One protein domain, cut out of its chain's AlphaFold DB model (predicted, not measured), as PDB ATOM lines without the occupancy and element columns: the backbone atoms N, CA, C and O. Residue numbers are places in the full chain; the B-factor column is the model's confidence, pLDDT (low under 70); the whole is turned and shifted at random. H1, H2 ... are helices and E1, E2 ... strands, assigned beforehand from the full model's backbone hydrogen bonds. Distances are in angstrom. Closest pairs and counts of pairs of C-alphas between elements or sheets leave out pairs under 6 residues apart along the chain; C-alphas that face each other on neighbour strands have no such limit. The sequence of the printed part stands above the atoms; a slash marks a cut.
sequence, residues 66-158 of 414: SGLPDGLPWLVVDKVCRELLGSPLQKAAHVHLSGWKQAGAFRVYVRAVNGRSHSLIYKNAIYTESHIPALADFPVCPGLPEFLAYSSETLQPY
ATOM      1  N   SER A  66      22.605  36.123 -51.367       97.06
ATOM      2  CA  SER A  66      23.979  36.559 -51.639       97.06
ATOM      3  C   SER A  66      24.849  36.443 -50.386       97.06
ATOM      4  O   SER A  66      24.389  36.726 -49.285       97.06
ATOM      5  N   GLY A  67      26.109  36.043 -50.563       97.06
ATOM      6  CA  GLY A  67      27.052  35.826 -49.469       97.06
ATOM      7  C   GLY A  67      27.142  34.367 -49.024       97.06
ATOM      8  O   GLY A  67      26.535  33.461 -49.607       97.06
ATOM      9  N   LEU A  68      27.959  34.142 -47.998       97.12
ATOM     10  CA  LEU A  68      28.151  32.837 -47.370       97.12
ATOM     11  C   LEU A  68      27.127  32.634 -46.242       97.12
ATOM     12  O   LEU A  68      26.680  33.623 -45.665       97.12
ATOM     13  N   PRO A  69      26.737  31.383 -45.946       95.19
ATOM     14  CA  PRO A  69      25.938  31.084 -44.764       95.19
ATOM     15  C   PRO A  69      26.724  31.405 -43.484       95.19
ATOM     16  O   PRO A  69      27.961  31.373 -43.477       95.19
ATOM     17  N   ASP A  70      26.001  31.669 -42.397       92.75
ATOM     18  CA  ASP A  70      26.598  32.000 -41.104       92.75
ATOM     19  C   ASP A  70      27.572  30.914 -40.634       92.75
ATOM     20  O   ASP A  70      27.296  29.716 -40.704       92.75
ATOM     21  N   GLY A  71      28.732  31.349 -40.139       92.94
ATOM     22  CA  GLY A  71      29.766  30.456 -39.625       92.94
ATOM     23  C   GLY A  71      30.700  29.841 -40.675       92.94
ATOM     24  O   GLY A  71      31.614  29.116 -40.279       92.94
ATOM     25  N   LEU A  72      30.528  30.125 -41.974       96.44
ATOM     26  CA  LEU A  72      31.459  29.709 -43.029       96.44
ATOM     27  C   LEU A  72      32.412  30.858 -43.426       96.44
ATOM     28  O   LEU A  72      31.977  31.804 -44.087       96.44
ATOM     29  N   PRO A  73      33.715  30.801 -43.082       96.19
ATOM     30  CA  PRO A  73      34.641  31.894 -43.376       96.19
ATOM     31  C   PRO A  73      34.969  32.016 -44.869       96.19
ATOM     32  O   PRO A  73      35.248  31.020 -45.539       96.19
ATOM     33  N   TRP A  74      35.060  33.254 -45.370       97.44
ATOM     34  CA  TRP A  74      35.446  33.539 -46.762       97.44
ATOM     35  C   TRP A  74      36.790  32.918 -47.146       97.44
ATOM     36  O   TRP A  74      36.903  32.328 -48.215       97.44
ATOM     37  N   LEU A  75      37.784  32.992 -46.255       97.69
ATOM     38  CA  LEU A  75      39.128  32.450 -46.488       97.69
ATOM     39  C   LEU A  75      39.123  30.939 -46.751       97.69
ATOM     40  O   LEU A  75      39.872  30.468 -47.604       97.69
ATOM     41  N   VAL A  76      38.255  30.184 -46.068       97.44
ATOM     42  CA  VAL A  76      38.123  28.735 -46.291       97.44
ATOM     43  C   VAL A  76      37.597  28.472 -47.701       97.44
ATOM     44  O   VAL A  76      38.150  27.655 -48.432       97.44
ATOM     45  N   VAL A  77      36.562  29.201 -48.122       98.19
ATOM     46  CA  VAL A  77      35.952  29.019 -49.447       98.19
ATOM     47  C   VAL A  77      36.861  29.538 -50.569       98.19
ATOM     48  O   VAL A  77      36.909  28.934 -51.641       98.19
ATOM     49  N   ASP A  78      37.619  30.612 -50.330       98.44
ATOM     50  CA  ASP A  78      38.638  31.119 -51.257       98.44
ATOM     51  C   ASP A  78      39.733  30.079 -51.510       98.44
ATOM     52  O   ASP A  78      40.053  29.807 -52.669       98.44
ATOM     53  N   LYS A  79      40.240  29.432 -50.451       98.31
ATOM     54  CA  LYS A  79      41.212  28.334 -50.563       98.31
ATOM     55  C   LYS A  79      40.677  27.209 -51.454       98.31
ATOM     56  O   LYS A  79      41.332  26.837 -52.426       98.31
ATOM     57  N   VAL A  80      39.446  26.755 -51.206       97.56
ATOM     58  CA  VAL A  80      38.788  25.719 -52.023       97.56
ATOM     59  C   VAL A  80      38.615  26.162 -53.480       97.56
ATOM     60  O   VAL A  80      38.814  25.369 -54.399       97.56
ATOM     61  N   CYS A  81      38.284  27.432 -53.736       98.25
ATOM     62  CA  CYS A  81      38.186  27.953 -55.102       98.25
ATOM     63  C   CYS A  81      39.540  27.947 -55.820       98.25
ATOM     64  O   CYS A  81      39.604  27.581 -56.994       98.25
ATOM     65  N   ARG A  82      40.630  28.295 -55.134       98.44
ATOM     66  CA  ARG A  82      41.978  28.226 -55.717       98.44
ATOM     67  C   ARG A  82      42.356  26.793 -56.072       98.44
ATOM     68  O   ARG A  82      42.841  26.572 -57.176       98.44
ATOM     69  N   GLU A  83      42.058  25.837 -55.200       97.62
ATOM     70  CA  GLU A  83      42.347  24.416 -55.420       97.62
ATOM     71  C   GLU A  83      41.498  23.810 -56.554       97.62
ATOM     72  O   GLU A  83      42.032  23.198 -57.476       97.62
ATOM     73  N   LEU A  84      40.175  24.015 -56.548       96.38
ATOM     74  CA  LEU A  84      39.263  23.382 -57.516       96.38
ATOM     75  C   LEU A  84      39.141  24.141 -58.845       96.38
ATOM     76  O   LEU A  84      38.893  23.550 -59.905       96.38
ATOM     77  N   LEU A  85      39.232  25.471 -58.798       97.25
ATOM     78  CA  LEU A  85      38.940  26.363 -59.924       97.25
ATOM     79  C   LEU A  85      40.172  27.119 -60.431       97.25
ATOM     80  O   LEU A  85      40.076  27.779 -61.473       97.25
ATOM     81  N   GLY A  86      41.317  27.004 -59.749       98.19
ATOM     82  CA  GLY A  86      42.569  27.665 -60.124       98.19
ATOM     83  C   GLY A  86      42.521  29.189 -59.994       98.19
ATOM     84  O   GLY A  86      43.276  29.882 -60.667       98.19
ATOM     85  N   SER A  87      41.575  29.742 -59.226       98.38
ATOM     86  CA  SER A  87      41.342  31.188 -59.147       98.38
ATOM     87  C   SER A  87      40.621  31.562 -57.844       98.38
ATOM     88  O   SER A  87      39.829  30.756 -57.352       98.38
ATOM     89  N   PRO A  88      40.886  32.755 -57.272       98.50
ATOM     90  CA  PRO A  88      40.230  33.222 -56.052       98.50
ATOM     91  C   PRO A  88      38.712  33.332 -56.180       98.50
ATOM     92  O   PRO A  88      38.176  33.558 -57.269       98.50
ATOM     93  N   LEU A  89      38.033  33.240 -55.040       98.50
ATOM     94  CA  LEU A  89      36.602  33.464 -54.901       98.50
ATOM     95  C   LEU A  89      36.259  34.926 -55.226       98.50
ATOM     96  O   LEU A  89      36.829  35.859 -54.668       98.50
ATOM     97  N   GLN A  90      35.289  35.123 -56.119       98.19
ATOM     98  CA  GLN A  90      34.751  36.437 -56.479       98.19
ATOM     99  C   GLN A  90      33.368  36.659 -55.867       98.19
ATOM    100  O   GLN A  90      33.065  37.742 -55.375       98.19
ATOM    101  N   LYS A  91      32.492  35.651 -55.953       98.06
ATOM    102  CA  LYS A  91      31.107  35.729 -55.474       98.06
ATOM    103  C   LYS A  91      30.688  34.414 -54.844       98.06
ATOM    104  O   LYS A  91      31.005  33.346 -55.367       98.06
ATOM    105  N   ALA A  92      29.886  34.522 -53.793       98.12
ATOM    106  CA  ALA A  92      29.183  33.403 -53.198       98.12
ATOM    107  C   ALA A  92      27.689  33.712 -53.057       98.12
ATOM    108  O   ALA A  92      27.284  34.871 -52.923       98.12
ATOM    109  N   ALA A  93      26.879  32.666 -53.112       98.00
ATOM    110  CA  ALA A  93      25.475  32.690 -52.739       98.00
ATOM    111  C   ALA A  93      25.109  31.342 -52.120       98.00
ATOM    112  O   ALA A  93      25.773  30.344 -52.396       98.00
ATOM    113  N   HIS A  94      24.047  31.264 -51.330       96.44
ATOM    114  CA  HIS A  94      23.661  30.011 -50.693       96.44
ATOM    115  C   HIS A  94      22.153  29.795 -50.647       96.44
ATOM    116  O   HIS A  94      21.359  30.727 -50.729       96.44
ATOM    117  N   VAL A  95      21.763  28.529 -50.525       94.38
ATOM    118  CA  VAL A  95      20.382  28.090 -50.316       94.38
ATOM    119  C   VAL A  95      20.358  27.117 -49.152       94.38
ATOM    120  O   VAL A  95      21.111  26.143 -49.145       94.38
ATOM    121  N   HIS A  96      19.462  27.347 -48.196       92.06
ATOM    122  CA  HIS A  96      19.240  26.408 -47.107       92.06
ATOM    123  C   HIS A  96      18.476  25.166 -47.603       92.06
ATOM    124  O   HIS A  96      17.454  25.293 -48.282       92.06
ATOM    125  N   LEU A  97      18.985  23.967 -47.311       88.00
ATOM    126  CA  LEU A  97      18.431  22.694 -47.790       88.00
ATOM    127  C   LEU A  97      17.400  22.096 -46.823       88.00
ATOM    128  O   LEU A  97      16.490  21.400 -47.273       88.00
ATOM    129  N   SER A  98      17.500  22.390 -45.524       74.38
ATOM    130  CA  SER A  98      16.604  21.884 -44.477       74.38
ATOM    131  C   SER A  98      15.754  23.006 -43.876       74.38
ATOM    132  O   SER A  98      16.178  23.700 -42.966       74.38
ATOM    133  N   GLY A  99      14.518  23.185 -44.342       62.09
ATOM    134  CA  GLY A  99      13.673  24.328 -43.949       62.09
ATOM    135  C   GLY A  99      13.111  24.341 -42.517       62.09
ATOM    136  O   GLY A  99      12.242  25.164 -42.245       62.09
ATOM    137  N   TRP A 100      13.530  23.434 -41.627       63.31
ATOM    138  CA  TRP A 100      12.917  23.261 -40.300       63.31
ATOM    139  C   TRP A 100      13.794  23.696 -39.115       63.31
ATOM    140  O   TRP A 100      13.264  23.894 -38.026       63.31
ATOM    141  N   LYS A 101      15.097  23.916 -39.321       71.75
ATOM    142  CA  LYS A 101      16.032  24.465 -38.322       71.75
ATOM    143  C   LYS A 101      16.668  25.756 -38.849       71.75
ATOM    144  O   LYS A 101      16.498  26.078 -40.019       71.75
ATOM    145  N   GLN A 102      17.346  26.529 -38.002       70.69
ATOM    146  CA  GLN A 102      18.185  27.652 -38.459       70.69
ATOM    147  C   GLN A 102      19.601  27.172 -38.815       70.69
ATOM    148  O   GLN A 102      20.117  27.513 -39.876       70.69
ATOM    149  N   ALA A 103      20.192  26.326 -37.967       81.62
ATOM    150  CA  ALA A 103      21.367  25.527 -38.304       81.62
ATOM    151  C   ALA A 103      20.972  24.340 -39.202       81.62
ATOM    152  O   ALA A 103      19.840  23.858 -39.134       81.62
ATOM    153  N   GLY A 104      21.886  23.864 -40.046       88.38
ATOM    154  CA  GLY A 104      21.588  22.774 -40.970       88.38
ATOM    155  C   GLY A 104      22.516  22.724 -42.175       88.38
ATOM    156  O   GLY A 104      23.654  23.196 -42.135       88.38
ATOM    157  N   ALA A 105      22.020  22.119 -43.253       93.44
ATOM    158  CA  ALA A 105      22.764  21.937 -44.492       93.44
ATOM    159  C   ALA A 105      22.411  23.019 -45.518       93.44
ATOM    160  O   ALA A 105      21.245  23.248 -45.837       93.44
ATOM    161  N   PHE A 106      23.423  23.647 -46.097       95.06
ATOM    162  CA  PHE A 106      23.323  24.694 -47.101       95.06
ATOM    163  C   PHE A 106      24.037  24.252 -48.369       95.06
ATOM    164  O   PHE A 106      25.153  23.740 -48.323       95.06
ATOM    165  N   ARG A 107      23.434  24.519 -49.525       96.31
ATOM    166  CA  ARG A 107      24.174  24.503 -50.785       96.31
ATOM    167  C   ARG A 107      24.788  25.876 -50.996       96.31
ATOM    168  O   ARG A 107      24.057  26.861 -51.058       96.31
ATOM    169  N   VAL A 108      26.104  25.922 -51.154       97.69
ATOM    170  CA  VAL A 108      26.871  27.141 -51.415       97.69
ATOM    171  C   VAL A 108      27.295  27.143 -52.879       97.69
ATOM    172  O   VAL A 108      27.971  26.232 -53.346       97.69
ATOM    173  N   TYR A 109      26.877  28.161 -53.616       97.81
ATOM    174  CA  TYR A 109      27.270  28.423 -54.992       97.81
ATOM    175  C   TYR A 109      28.435  29.401 -54.995       97.81
ATOM    176  O   TYR A 109      28.315  30.506 -54.468       97.81
ATOM    177  N   VAL A 110      29.540  29.018 -55.623       98.19
ATOM    178  CA  VAL A 110      30.749  29.841 -55.704       98.19
ATOM    179  C   VAL A 110      31.077  30.172 -57.151       98.19
ATOM    180  O   VAL A 110      30.883  29.359 -58.059       98.19
ATOM    181  N   ARG A 111      31.586  31.381 -57.371       98.31
ATOM    182  CA  ARG A 111      32.148  31.827 -58.646       98.31
ATOM    183  C   ARG A 111      33.515  32.443 -58.395       98.31
ATOM    184  O   ARG A 111      33.630  33.357 -57.579       98.31
ATOM    185  N   ALA A 112      34.517  31.949 -59.106       98.31
ATOM    186  CA  ALA A 112      35.874  32.467 -59.065       98.31
ATOM    187  C   ALA A 112      36.066  33.646 -60.036       98.31
ATOM    188  O   ALA A 112      35.252  33.857 -60.939       98.31
ATOM    189  N   VAL A 113      37.153  34.407 -59.869       98.19
ATOM    190  CA  VAL A 113      37.469  35.593 -60.692       98.19
ATOM    191  C   VAL A 113      37.605  35.249 -62.179       98.19
ATOM    192  O   VAL A 113      37.155  36.013 -63.026       98.19
ATOM    193  N   ASN A 114      38.131  34.068 -62.506       97.88
ATOM    194  CA  ASN A 114      38.216  33.567 -63.885       97.88
ATOM    195  C   ASN A 114      36.862  33.137 -64.498       97.88
ATOM    196  O   ASN A 114      36.834  32.523 -65.562       97.88
ATOM    197  N   GLY A 115      35.737  33.389 -63.821       97.88
ATOM    198  CA  GLY A 115      34.386  33.072 -64.290       97.88
ATOM    199  C   GLY A 115      33.940  31.623 -64.060       97.88
ATOM    200  O   GLY A 115      32.752  31.323 -64.215       97.88
ATOM    201  N   ARG A 116      34.838  30.720 -63.643       97.88
ATOM    202  CA  ARG A 116      34.476  29.335 -63.308       97.88
ATOM    203  C   ARG A 116      33.592  29.308 -62.063       97.88
ATOM    204  O   ARG A 116      33.718  30.137 -61.165       97.88
ATOM    205  N   SER A 117      32.689  28.337 -62.003       97.19
ATOM    206  CA  SER A 117      31.749  28.180 -60.891       97.19
ATOM    207  C   SER A 117      31.676  26.742 -60.399       97.19
ATOM    208  O   SER A 117      31.976  25.794 -61.132       97.19
ATOM    209  N   HIS A 118      31.297  26.597 -59.133       97.12
ATOM    210  CA  HIS A 118      31.133  25.316 -58.458       97.12
ATOM    211  C   HIS A 118      30.001  25.393 -57.430       97.12
ATOM    212  O   HIS A 118      29.550  26.486 -57.078       97.12
ATOM    213  N   SER A 119      29.554  24.238 -56.941       97.31
ATOM    214  CA  SER A 119      28.696  24.162 -55.761       97.31
ATOM    215  C   SER A 119      29.309  23.255 -54.701       97.31
ATOM    216  O   SER A 119      29.978  22.276 -55.018       97.31
ATOM    217  N   LEU A 120      29.097  23.624 -53.445       97.94
ATOM    218  CA  LEU A 120      29.591  22.953 -52.248       97.94
ATOM    219  C   LEU A 120      28.412  22.725 -51.296       97.94
ATOM    220  O   LEU A 120      27.382  23.401 -51.406       97.94
ATOM    221  N   ILE A 121      28.569  21.809 -50.348       97.31
ATOM    222  CA  ILE A 121      27.631  21.611 -49.242       97.31
ATOM    223  C   ILE A 121      28.300  22.075 -47.957       97.31
ATOM    224  O   ILE A 121      29.332  21.547 -47.565       97.31
ATOM    225  N   TYR A 122      27.713  23.068 -47.303       97.44
ATOM    226  CA  TYR A 122      28.105  23.485 -45.966       97.44
ATOM    227  C   TYR A 122      27.112  22.913 -44.958       97.44
ATOM    228  O   TYR A 122      25.917  23.160 -45.093       97.44
ATOM    229  N   LYS A 123      27.575  22.158 -43.962       96.19
ATOM    230  CA  LYS A 123      26.731  21.623 -42.884       96.19
ATOM    231  C   LYS A 123      27.189  22.236 -41.562       96.19
ATOM    232  O   LYS A 123      28.353  22.111 -41.194       96.19
ATOM    233  N   ASN A 124      26.275  22.923 -40.884       95.38
ATOM    234  CA  ASN A 124      26.440  23.430 -39.524       95.38
ATOM    235  C   ASN A 124      25.568  22.564 -38.607       95.38
ATOM    236  O   ASN A 124      24.355  22.771 -38.545       95.38
ATOM    237  N   ALA A 125      26.168  21.550 -37.982       94.38
ATOM    238  CA  ALA A 125      25.465  20.517 -37.227       94.38
ATOM    239  C   ALA A 125      25.564  20.790 -35.724       94.38
ATOM    240  O   ALA A 125      26.666  20.875 -35.187       94.38
ATOM    241  N   ILE A 126      24.417  20.951 -35.061       94.62
ATOM    242  CA  ILE A 126      24.330  21.224 -33.622       94.62
ATOM    243  C   ILE A 126      23.433  20.161 -32.985       94.62
ATOM    244  O   ILE A 126      22.225  20.140 -33.231       94.62
ATOM    245  N   TYR A 127      24.034  19.305 -32.166       93.56
ATOM    246  CA  TYR A 127      23.409  18.184 -31.466       93.56
ATOM    247  C   TYR A 127      23.230  18.548 -29.989       93.56
ATOM    248  O   TYR A 127      23.984  18.134 -29.112       93.56
ATOM    249  N   THR A 128      22.243  19.405 -29.729       93.19
ATOM    250  CA  THR A 128      21.828  19.791 -28.373       93.19
ATOM    251  C   THR A 128      20.313  19.770 -28.283       93.19
ATOM    252  O   THR A 128      19.637  19.985 -29.288       93.19
ATOM    253  N   GLU A 129      19.775  19.588 -27.083       92.88
ATOM    254  CA  GLU A 129      18.329  19.549 -26.827       92.88
ATOM    255  C   GLU A 129      17.617  20.829 -27.285       92.88
ATOM    256  O   GLU A 129      16.553  20.783 -27.894       92.88
ATOM    257  N   SER A 130      18.257  21.988 -27.094       90.75
ATOM    258  CA  SER A 130      17.729  23.281 -27.553       90.75
ATOM    259  C   SER A 130      17.509  23.350 -29.073       90.75
ATOM    260  O   SER A 130      16.623  24.060 -29.548       90.75
ATOM    261  N   HIS A 131      18.308  22.607 -29.846       89.19
ATOM    262  CA  HIS A 131      18.224  22.552 -31.307       89.19
ATOM    263  C   HIS A 131      17.459  21.322 -31.800       89.19
ATOM    264  O   HIS A 131      16.841  21.360 -32.869       89.19
ATOM    265  N   ILE A 132      17.525  20.227 -31.048       92.00
ATOM    266  CA  ILE A 132      16.923  18.931 -31.330       92.00
ATOM    267  C   ILE A 132      16.285  18.432 -30.026       92.00
ATOM    268  O   ILE A 132      16.902  17.641 -29.316       92.00
ATOM    269  N   PRO A 133      15.057  18.868 -29.694       93.94
ATOM    270  CA  PRO A 133      14.385  18.482 -28.450       93.94
ATOM    271  C   PRO A 133      14.296  16.972 -28.228       93.94
ATOM    272  O   PRO A 133      14.297  16.504 -27.095       93.94
ATOM    273  N   ALA A 134      14.273  16.205 -29.318       95.44
ATOM    274  CA  ALA A 134      14.296  14.752 -29.280       95.44
ATOM    275  C   ALA A 134      15.559  14.151 -28.639       95.44
ATOM    276  O   ALA A 134      15.502  13.014 -28.189       95.44
ATOM    277  N   LEU A 135      16.672  14.889 -28.567       96.00
ATOM    278  CA  LEU A 135      17.893  14.426 -27.901       96.00
ATOM    279  C   LEU A 135      17.807  14.456 -26.378       96.00
ATOM    280  O   LEU A 135      18.630  13.817 -25.733       96.00
ATOM    281  N   ALA A 136      16.842  15.179 -25.809       96.25
ATOM    282  CA  ALA A 136      16.699  15.210 -24.365       96.25
ATOM    283  C   ALA A 136      16.307  13.817 -23.860       96.25
ATOM    284  O   ALA A 136      15.328  13.240 -24.337       96.25
ATOM    285  N   ASP A 137      17.121  13.291 -22.945       96.19
ATOM    286  CA  ASP A 137      17.050  11.931 -22.395       96.19
ATOM    287  C   ASP A 137      17.238  10.797 -23.425       96.19
ATOM    288  O   ASP A 137      16.996   9.629 -23.118       96.19
ATOM    289  N   PHE A 138      17.660  11.106 -24.658       97.44
ATOM    290  CA  PHE A 138      17.940  10.077 -25.658       97.44
ATOM    291  C   PHE A 138      19.211   9.302 -25.262       97.44
ATOM    292  O   PHE A 138      20.194   9.923 -24.858       97.44
ATOM    293  N   PRO A 139      19.240   7.960 -25.380       95.81
ATOM    294  CA  PRO A 139      20.304   7.137 -24.794       95.81
ATOM    295  C   PRO A 139      21.694   7.330 -25.415       95.81
ATOM    296  O   PRO A 139      22.678   6.828 -24.874       95.81
ATOM    297  N   VAL A 140      21.800   8.023 -26.552       94.88
ATOM    298  CA  VAL A 140      23.062   8.235 -27.276       94.88
ATOM    299  C   VAL A 140      23.150   9.658 -27.815       94.88
ATOM    300  O   VAL A 140      22.139  10.287 -28.119       94.88
ATOM    301  N   CYS A 141      24.372  10.159 -27.991       92.00
ATOM    302  CA  CYS A 141      24.609  11.458 -28.614       92.00
ATOM    303  C   CYS A 141      25.101  11.266 -30.058       92.00
ATOM    304  O   CYS A 141      26.191  10.721 -30.251       92.00
ATOM    305  N   PRO A 142      24.345  11.708 -31.080       94.19
ATOM    306  CA  PRO A 142      24.832  11.701 -32.453       94.19
ATOM    307  C   PRO A 142      25.918  12.765 -32.669       94.19
ATOM    308  O   PRO A 142      26.080  13.693 -31.876       94.19
ATOM    309  N   GLY A 143      26.639  12.654 -33.786       94.31
ATOM    310  CA  GLY A 143      27.521  13.712 -34.293       94.31
ATOM    311  C   GLY A 143      29.002  13.360 -34.334       94.31
ATOM    312  O   GLY A 143      29.600  13.441 -35.408       94.31
ATOM    313  N   LEU A 144      29.592  12.910 -33.220       96.88
ATOM    314  CA  LEU A 144      31.007  12.505 -33.193       96.88
ATOM    315  C   LEU A 144      31.352  11.469 -34.286       96.88
ATOM    316  O   LEU A 144      32.347  11.676 -34.986       96.88
ATOM    317  N   PRO A 145      30.531  10.427 -34.537       97.81
ATOM    318  CA  PRO A 145      30.809   9.479 -35.616       97.81
ATOM    319  C   PRO A 145      30.888  10.131 -37.006       97.81
ATOM    320  O   PRO A 145      31.721   9.739 -37.821       97.81
ATOM    321  N   GLU A 146      30.096  11.178 -37.270       97.88
ATOM    322  CA  GLU A 146      30.154  11.921 -38.536       97.88
ATOM    323  C   GLU A 146      31.456  12.704 -38.684       97.88
ATOM    324  O   GLU A 146      32.076  12.690 -39.750       97.88
ATOM    325  N   PHE A 147      31.898  13.359 -37.610       98.19
ATOM    326  CA  PHE A 147      33.190  14.036 -37.598       98.19
ATOM    327  C   PHE A 147      34.337  13.057 -37.867       98.19
ATOM    328  O   PHE A 147      35.152  13.302 -38.755       98.19
ATOM    329  N   LEU A 148      34.346  11.906 -37.190       97.94
ATOM    330  CA  LEU A 148      35.354  10.862 -37.386       97.94
ATOM    331  C   LEU A 148      35.318  10.262 -38.797       97.94
ATOM    332  O   LEU A 148      36.372   9.971 -39.366       97.94
ATOM    333  N   ALA A 149      34.133  10.097 -39.389       98.00
ATOM    334  CA  ALA A 149      33.999   9.619 -40.760       98.00
ATOM    335  C   ALA A 149      34.582  10.623 -41.765       98.00
ATOM    336  O   ALA A 149      35.339  10.236 -42.654       98.00
ATOM    337  N   TYR A 150      34.293  11.919 -41.606       97.81
ATOM    338  CA  TYR A 150      34.809  12.967 -42.493       97.81
ATOM    339  C   TYR A 150      36.288  13.307 -42.280       97.81
ATOM    340  O   TYR A 150      36.908  13.889 -43.170       97.81
ATOM    341  N   SER A 151      36.871  12.886 -41.163       95.50
ATOM    342  CA  SER A 151      38.313  12.952 -40.914       95.50
ATOM    343  C   SER A 151      39.072  11.682 -41.331       95.50
ATOM    344  O   SER A 151      40.290  11.629 -41.184       95.50
ATOM    345  N   SER A 152      38.382  10.660 -41.852       93.56
ATOM    346  CA  SER A 152      38.961   9.347 -42.157       93.56
ATOM    347  C   SER A 152      39.485   9.230 -43.590       93.56
ATOM    348  O   SER A 152      38.782   9.516 -44.561       93.56
ATOM    349  N   GLU A 153      40.694   8.685 -43.738       91.19
ATOM    350  CA  GLU A 153      41.212   8.240 -45.037       91.19
ATOM    351  C   GLU A 153      40.569   6.918 -45.489       91.19
ATOM    352  O   GLU A 153      40.284   6.731 -46.674       91.19
ATOM    353  N   THR A 154      40.255   6.021 -44.546       93.50
ATOM    354  CA  THR A 154      39.697   4.682 -44.812       93.50
ATOM    355  C   THR A 154      38.351   4.741 -45.534       93.50
ATOM    356  O   THR A 154      38.050   3.882 -46.370       93.50
ATOM    357  N   LEU A 155      37.542   5.762 -45.233       95.38
ATOM    358  CA  LEU A 155      36.206   5.937 -45.802       95.38
ATOM    359  C   LEU A 155      36.169   6.819 -47.052       95.38
ATOM    360  O   LEU A 155      35.103   6.922 -47.657       95.38
ATOM    361  N   GLN A 156      37.292   7.396 -47.502       92.50
ATOM    362  CA  GLN A 156      37.321   8.303 -48.662       92.50
ATOM    363  C   GLN A 156      36.576   7.808 -49.913       92.50
ATOM    364  O   GLN A 156      35.891   8.620 -50.541       92.50
ATOM    365  N   PRO A 157      36.620   6.511 -50.290       91.31
ATOM    366  CA  PRO A 157      35.855   6.021 -51.438       91.31
ATOM    367  C   PRO A 157      34.333   6.168 -51.285       91.31
ATOM    368  O   PRO A 157      33.628   6.258 -52.289       91.31
ATOM    369  N   TYR A 158      33.836   6.199 -50.047       94.94
ATOM    370  CA  TYR A 158      32.417   6.214 -49.699       94.94
ATOM    371  C   TYR A 158      31.918   7.574 -49.215       94.94
ATOM    372  O   TYR A 158      30.713   7.721 -49.054       94.94
TER     373      TYR A 158
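This is residues 66 to 158 of the 414 residues of the protein "APH domain-containing protein" of Chloroflexi bacterium (UniProt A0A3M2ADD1). A narrow, strongly twisted sheet of three strands makes the body, with helix H1 packed across it near the E2 to E3 turn. Past the far end of E3, a long loop, residues 127 to 143, extends the model and folds back to a short helix H2, which is off the sheet; residues 150 to 157 stick out. The printed part has 93 residues, in the order H1 E1 E2 E3 H2, with the antiparallel sheet order E1 E2 E3. The class is mixed, helices and strands, with 45 residues, under half, in named elements. The whole is loose, with a radius of gyration of the C-alphas of 16.0 A, and elongated, spanning 51 by 33 by 19 A.

H1 is residues 74 to 85, 15.4 A long, beginning at C-alpha 74 (35.446, 33.539, -46.762). E1 is residues 89 to 96, 20.3 A; E2 is residues 105 to 112, 22.3 A; E3 is residues 117 to 126, 29.1 A. H2 is residues 144 to 150, 10.1 A, ending at C-alpha 150 (34.809, 12.967, -42.493).

E1, E2 and E3 form a meander, each strand the antiparallel neighbour of the one before, in two hairpins. E1 and E2 stand at 159 degrees, with N 93 and O 109 2.9 A apart, within hydrogen-bond range. E2 and E3 stand at 149 degrees, with N 108 and O 120 at 2.8 A. H1 is on the sheet in two layers, a helix on one face, at a height over the sheet of 8.4 A. It runs across the strands, at 69 degrees to E1 on the local plane; its closest C-alphas to E1 are those of Asp 78 and Leu 89, 4.8 A. H2 is not on the sheet and is apart from H1. In H1 and H2 every O i to N i+4 pair is within hydrogen-bond range.

The two C-alphas farthest apart, of Asn 114 and Asp 137, are 51.4 A apart. The printed part has no cut. The link from E3 to H2, 17 residues, is long. Mean pLDDT of the printed part is 94.3; residues 99 to 100 are under 70.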